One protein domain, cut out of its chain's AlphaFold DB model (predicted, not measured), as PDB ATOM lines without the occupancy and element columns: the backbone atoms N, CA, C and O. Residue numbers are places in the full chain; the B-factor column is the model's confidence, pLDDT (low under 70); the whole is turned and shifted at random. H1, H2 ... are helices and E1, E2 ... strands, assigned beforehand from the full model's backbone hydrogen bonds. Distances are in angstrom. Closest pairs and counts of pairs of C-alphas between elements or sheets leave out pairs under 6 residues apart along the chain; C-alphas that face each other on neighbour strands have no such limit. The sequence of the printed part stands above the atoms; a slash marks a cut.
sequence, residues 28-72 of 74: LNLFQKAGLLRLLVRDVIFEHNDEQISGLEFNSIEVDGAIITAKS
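What this domain is: This is residues 28 to 72 of the 74 residues of an uncharacterized protein of Euryarchaeota archaeon (UniProt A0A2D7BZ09). A two-stranded hairpin, E3 and E4, has helix H1 packed over one face; a second hairpin, E1 and E2, extends from one end, where residues 47 to 52 stick out. The 45 printed residues hold, in order, H1, E1, E2, E3 and E4, a mixed class with two antiparallel sheets, E1 - E2 and E3 - E4. The whole is elongated, 34 by 18 by 15 A, and only just compact, close to loose, with a radius of gyration of the C-alphas of 11.1 A.

Where its parts are: E3 is residues 60 to 64, 12.3 A, and E4 residues 67 to 71, 13.0 A, ending at C-alpha 71 (-46.685, 56.353, -37.675). H1 is residues 30 to 41, 16.0 A, from C-alpha 30 (-44.245, 50.223, -22.018). E1 is residues 45 to 48 and E2 residues 51 to 54.

How they stand to each other: E3 and E4 form a hairpin, antiparallel at 159 degrees, with N 62 and O 69 2.9 A apart, within hydrogen-bond range. The closest C-alphas of H1 and E3 are Phe 31 and Val 63, 6.6 A; of H1 and E4, Ala 34 and Ile 68, 6.2 A. In H1 every O i to N i+4 pair is within hydrogen-bond range. E1 and E2 form a hairpin, antiparallel at 158 degrees, with N 46 and O 53 2.9 A apart. E2 and E3 are apart.

The domain as a whole: The farthest C-alphas, Asn 29 and Asp 50, are 34.6 A apart. The printed part has no cut, its four links between named elements are tight, and no printed residue is under 70 in pLDDT.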
ATOM      1  N   LEU A  28     -44.475  43.146 -19.045       94.44
ATOM      2  CA  LEU A  28     -43.702  44.065 -19.876       94.44
ATOM      3  C   LEU A  28     -43.970  45.523 -19.488       94.44
ATOM      4  O   LEU A  28     -45.120  45.958 -19.355       94.44
ATOM      5  N   ASN A  29     -42.899  46.308 -19.390       93.25
ATOM      6  CA  ASN A  29     -43.002  47.762 -19.348       93.25
ATOM      7  C   ASN A  29     -43.388  48.324 -20.732       93.25
ATOM      8  O   ASN A  29     -43.397  47.614 -21.739       93.25
ATOM      9  N   LEU A  30     -43.716  49.615 -20.797       90.62
ATOM     10  CA  LEU A  30     -44.245  50.223 -22.018       90.62
ATOM     11  C   LEU A  30     -43.239  50.225 -23.185       90.62
ATOM     12  O   LEU A  30     -43.621  49.950 -24.319       90.62
ATOM     13  N   PHE A  31     -41.948  50.423 -22.910       90.12
ATOM     14  CA  PHE A  31     -40.885  50.336 -23.922       90.12
ATOM     15  C   PHE A  31     -40.744  48.923 -24.492       90.12
ATOM     16  O   PHE A  31     -40.587  48.742 -25.698       90.12
ATOM     17  N   GLN A  32     -40.848  47.907 -23.637       92.25
ATOM     18  CA  GLN A  32     -40.831  46.509 -24.059       92.25
ATOM     19  C   GLN A  32     -42.073  46.162 -24.886       92.25
ATOM     20  O   GLN A  32     -41.955  45.484 -25.904       92.25
ATOM     21  N   LYS A  33     -43.250  46.669 -24.499       92.12
ATOM     22  CA  LYS A  33     -44.487  46.525 -25.283       92.12
ATOM     23  C   LYS A  33     -44.374  47.197 -26.651       92.12
ATOM     24  O   LYS A  33     -44.821  46.609 -27.628       92.12
ATOM     25  N   ALA A  34     -43.729  48.359 -26.748       89.56
ATOM     26  CA  ALA A  34     -43.460  49.018 -28.028       89.56
ATOM     27  C   ALA A  34     -42.494  48.208 -28.909       89.56
ATOM     28  O   ALA A  34     -42.714  48.067 -30.110       89.56
ATOM     29  N   GLY A  35     -41.455  47.618 -28.310       89.38
ATOM     30  CA  GLY A  35     -40.556  46.694 -29.005       89.38
ATOM     31  C   GLY A  35     -41.279  45.452 -29.531       89.38
ATOM     32  O   GLY A  35     -41.084  45.073 -30.683       89.38
ATOM     33  N   LEU A  36     -42.158  44.858 -28.720       89.94
ATOM     34  CA  LEU A  36     -42.989  43.728 -29.134       89.94
ATOM     35  C   LEU A  36     -43.965  44.122 -30.252       89.94
ATOM     36  O   LEU A  36     -44.071  43.401 -31.239       89.94
ATOM     37  N   LEU A  37     -44.630  45.275 -30.130       87.00
ATOM     38  CA  LEU A  37     -45.520  45.804 -31.163       87.00
ATOM     39  C   LEU A  37     -44.780  45.960 -32.494       87.00
ATOM     40  O   LEU A  37     -45.288  45.509 -33.513       87.00
ATOM     41  N   ARG A  38     -43.553  46.500 -32.481       86.56
ATOM     42  CA  ARG A  38     -42.714  46.618 -33.683       86.56
ATOM     43  C   ARG A  38     -42.475  45.274 -34.367       86.56
ATOM     44  O   ARG A  38     -42.385  45.241 -35.584       86.56
ATOM     45  N   LEU A  39     -42.340  44.183 -33.617       87.94
ATOM     46  CA  LEU A  39     -42.167  42.854 -34.207       87.94
ATOM     47  C   LEU A  39     -43.478  42.337 -34.795       87.94
ATOM     48  O   LEU A  39     -43.487  41.900 -35.938       87.94
ATOM     49  N   LEU A  40     -44.575  42.444 -34.041       86.12
ATOM     50  CA  LEU A  40     -45.890  41.957 -34.465       86.12
ATOM     51  C   LEU A  40     -46.404  42.684 -35.708       86.12
ATOM     52  O   LEU A  40     -46.923  42.053 -36.620       86.12
ATOM     53  N   VAL A  41     -46.231  44.003 -35.756       87.19
ATOM     54  CA  VAL A  41     -46.682  44.856 -36.860       87.19
ATOM     55  C   VAL A  41     -46.044  44.437 -38.192       87.19
ATOM     56  O   VAL A  41     -46.712  44.501 -39.213       87.19
ATOM     57  N   ARG A  42     -44.804  43.925 -38.212       84.44
ATOM     58  CA  ARG A  42     -44.118  43.531 -39.464       84.44
ATOM     59  C   ARG A  42     -44.789  42.388 -40.218       84.44
ATOM     60  O   ARG A  42     -44.585  42.283 -41.424       84.44
ATOM     61  N   ASP A  43     -45.559  41.562 -39.518       87.62
ATOM     62  CA  ASP A  43     -46.232  40.394 -40.084       87.62
ATOM     63  C   ASP A  43     -47.729  40.661 -40.354       87.62
ATOM     64  O   ASP A  43     -48.491  39.729 -40.613       87.62
ATOM     65  N   VAL A  44     -48.168  41.925 -40.273       87.69
ATOM     66  CA  VAL A  44     -49.580  42.332 -40.355       87.69
ATOM     67  C   VAL A  44     -49.800  43.318 -41.505       87.69
ATOM     68  O   VAL A  44     -49.008  44.233 -41.721       87.69
ATOM     69  N   ILE A  45     -50.914  43.148 -42.222       90.94
ATOM     70  CA  ILE A  45     -51.484  44.152 -43.132       90.94
ATOM     71  C   ILE A  45     -52.696  44.761 -42.428       90.94
ATOM     72  O   ILE A  45     -53.560  44.029 -41.940       90.94
ATOM     73  N   PHE A  46     -52.741  46.087 -42.347       88.06
ATOM     74  CA  PHE A  46     -53.857  46.824 -41.763       88.06
ATOM     75  C   PHE A  46     -54.804  47.259 -42.875       88.06
ATOM     76  O   PHE A  46     -54.393  47.964 -43.792       88.06
ATOM     77  N   GLU A  47     -56.068  46.854 -42.785       90.88
ATOM     78  CA  GLU A  47     -57.120  47.274 -43.712       90.88
ATOM     79  C   GLU A  47     -58.020  48.307 -43.020       90.88
ATOM     80  O   GLU A  47     -58.589  48.033 -41.955       90.88
ATOM     81  N   HIS A  48     -58.146  49.501 -43.603       85.44
ATOM     82  CA  HIS A  48     -59.049  50.548 -43.127       85.44
ATOM     83  C   HIS A  48     -59.763  51.212 -44.306       85.44
ATOM     84  O   HIS A  48     -59.148  51.901 -45.113       85.44
ATOM     85  N   ASN A  49     -61.083  51.032 -44.394       91.75
ATOM     86  CA  ASN A  49     -61.878  51.407 -45.570       91.75
ATOM     87  C   ASN A  49     -61.320  50.737 -46.842       91.75
ATOM     88  O   ASN A  49     -61.209  49.515 -46.871       91.75
ATOM     89  N   ASP A  50     -60.967  51.523 -47.862       92.00
ATOM     90  CA  ASP A  50     -60.379  51.050 -49.121       92.00
ATOM     91  C   ASP A  50     -58.834  51.109 -49.120       92.00
ATOM     92  O   ASP A  50     -58.204  50.890 -50.155       92.00
ATOM     93  N   GLU A  51     -58.213  51.405 -47.972       90.69
ATOM     94  CA  GLU A  51     -56.759  51.500 -47.820       90.69
ATOM     95  C   GLU A  51     -56.185  50.241 -47.162       90.69
ATOM     96  O   GLU A  51     -56.716  49.720 -46.176       90.69
ATOM     97  N   GLN A  52     -55.064  49.767 -47.708       90.62
ATOM     98  CA  GLN A  52     -54.240  48.727 -47.104       90.62
ATOM     99  C   GLN A  52     -52.875  49.315 -46.795       90.62
ATOM    100  O   GLN A  52     -52.186  49.778 -47.701       90.62
ATOM    101  N   ILE A  53     -52.492  49.263 -45.526       89.25
ATOM    102  CA  ILE A  53     -51.196  49.740 -45.057       89.25
ATOM    103  C   ILE A  53     -50.417  48.518 -44.597       89.25
ATOM    104  O   ILE A  53     -50.838  47.793 -43.682       89.25
ATOM    105  N   SER A  54     -49.281  48.258 -45.238       89.81
ATOM    106  CA  SER A  54     -48.377  47.221 -44.763       89.81
ATOM    107  C   SER A  54     -47.815  47.650 -43.419       89.81
ATOM    108  O   SER A  54     -47.328  48.768 -43.267       89.81
ATOM    109  N   GLY A  55     -47.803  46.758 -42.432       87.31
ATOM    110  CA  GLY A  55     -47.208  47.089 -41.146       87.31
ATOM    111  C   GLY A  55     -45.717  47.455 -41.234       87.31
ATOM    112  O   GLY A  55     -45.189  48.164 -40.379       87.31
ATOM    113  N   LEU A  56     -45.041  47.050 -42.314       87.19
ATOM    114  CA  LEU A  56     -43.672  47.471 -42.631       87.19
ATOM    115  C   LEU A  56     -43.525  48.983 -42.854       87.19
ATOM    116  O   LEU A  56     -42.405  49.476 -42.791       87.19
ATOM    117  N   GLU A  57     -44.617  49.704 -43.105       87.75
ATOM    118  CA  GLU A  57     -44.611  51.152 -43.323       87.75
ATOM    119  C   GLU A  57     -44.512  51.937 -42.004       87.75
ATOM    120  O   GLU A  57     -44.084  53.089 -42.008       87.75
ATOM    121  N   PHE A  58     -44.813  51.320 -40.852       87.06
ATOM    122  CA  PHE A  58     -44.699  51.956 -39.531       87.06
ATOM    123  C   PHE A  58     -43.244  52.016 -39.031       87.06
ATOM    124  O   PHE A  58     -42.845  51.319 -38.089       87.06
ATOM    125  N   ASN A  59     -42.440  52.880 -39.652       81.94
ATOM    126  CA  ASN A  59     -41.017  53.054 -39.335       81.94
ATOM    127  C   ASN A  59     -40.782  53.784 -38.003       81.94
ATOM    128  O   ASN A  59     -39.788  53.519 -37.314       81.94
ATOM    129  N   SER A  60     -41.712  54.653 -37.594       86.25
ATOM    130  CA  SER A  60     -41.648  55.355 -36.312       86.25
ATOM    131  C   SER A  60     -42.613  54.735 -35.306       86.25
ATOM    132  O   SER A  60     -43.829  54.788 -35.477       86.25
ATOM    133  N   ILE A  61     -42.057  54.141 -34.245       85.12
ATOM    134  CA  ILE A  61     -42.810  53.678 -33.074       85.12
ATOM    135  C   ILE A  61     -42.172  54.307 -31.844       85.12
ATOM    136  O   ILE A  61     -41.015  54.003 -31.521       85.12
ATOM    137  N   GLU A  62     -42.945  55.150 -31.170       87.44
ATOM    138  CA  GLU A  62     -42.525  55.980 -30.046       87.44
ATOM    139  C   GLU A  62     -43.392  55.709 -28.816       87.44
ATOM    140  O   GLU A  62     -44.563  55.334 -28.917       87.44
ATOM    141  N   VAL A  63     -42.798  55.901 -27.641       87.69
ATOM    142  CA  VAL A  63     -43.490  55.835 -26.354       87.69
ATOM    143  C   VAL A  63     -43.587  57.249 -25.806       87.69
ATOM    144  O   VAL A  63     -42.559  57.843 -25.488       87.69
ATOM    145  N   ASP A  64     -44.808  57.760 -25.675       86.56
ATOM    146  CA  ASP A  64     -45.089  59.058 -25.064       86.56
ATOM    147  C   ASP A  64     -45.965  58.866 -23.822       86.56
ATOM    148  O   ASP A  64     -47.137  58.483 -23.898       86.56
ATOM    149  N   GLY A  65     -45.359  59.067 -22.652       84.31
ATOM    150  CA  GLY A  65     -46.002  58.854 -21.362       84.31
ATOM    151  C   GLY A  65     -46.551  57.433 -21.211       84.31
ATOM    152  O   GLY A  65     -45.799  56.491 -20.965       84.31
ATOM    153  N   ALA A  66     -47.875  57.296 -21.318       85.62
ATOM    154  CA  ALA A  66     -48.604  56.035 -21.166       85.62
ATOM    155  C   ALA A  66     -49.055  55.410 -22.502       85.62
ATOM    156  O   ALA A  66     -49.755  54.396 -22.489       85.62
ATOM    157  N   ILE A  67     -48.686  56.003 -23.642       88.25
ATOM    158  CA  ILE A  67     -49.187  55.628 -24.969       88.25
ATOM    159  C   ILE A  67     -48.025  55.208 -25.877       88.25
ATOM    160  O   ILE A  67     -46.929  55.761 -25.811       88.25
ATOM    161  N   ILE A  68     -48.277  54.210 -26.727       87.25
ATOM    162  CA  ILE A  68     -47.397  53.836 -27.838       87.25
ATOM    163  C   ILE A  68     -48.031  54.378 -29.119       87.25
ATOM    164  O   ILE A  68     -49.183  54.052 -29.406       87.25
ATOM    165  N   THR A  69     -47.282  55.164 -29.885       88.31
ATOM    166  CA  THR A  69     -47.728  55.713 -31.171       88.31
ATOM    167  C   THR A  69     -46.896  55.100 -32.288       88.31
ATOM    168  O   THR A  69     -45.670  55.121 -32.211       88.31
ATOM    169  N   ALA A  70     -47.554  54.570 -33.318       86.69
ATOM    170  CA  ALA A  70     -46.926  54.103 -34.549       86.69
ATOM    171  C   ALA A  70     -47.364  55.013 -35.703       86.69
ATOM    172  O   ALA A  70     -48.557  55.281 -35.841       86.69
ATOM    173  N   LYS A  71     -46.417  55.502 -36.505       86.00
ATOM    174  CA  LYS A  71     -46.685  56.353 -37.675       86.00
ATOM    175  C   LYS A  71     -46.071  55.727 -38.920       86.00
ATOM    176  O   LYS A  71     -44.907  55.320 -38.873       86.00
ATOM    177  N   SER A  72     -46.853  55.646 -39.992       80.94
ATOM    178  CA  SER A  72     -46.317  55.473 -41.338       80.94
ATOM    179  C   SER A  72     -45.736  56.807 -41.798       80.94
ATOM    180  O   SER A  72     -46.270  57.865 -41.460       80.94
TER     181      SER A  72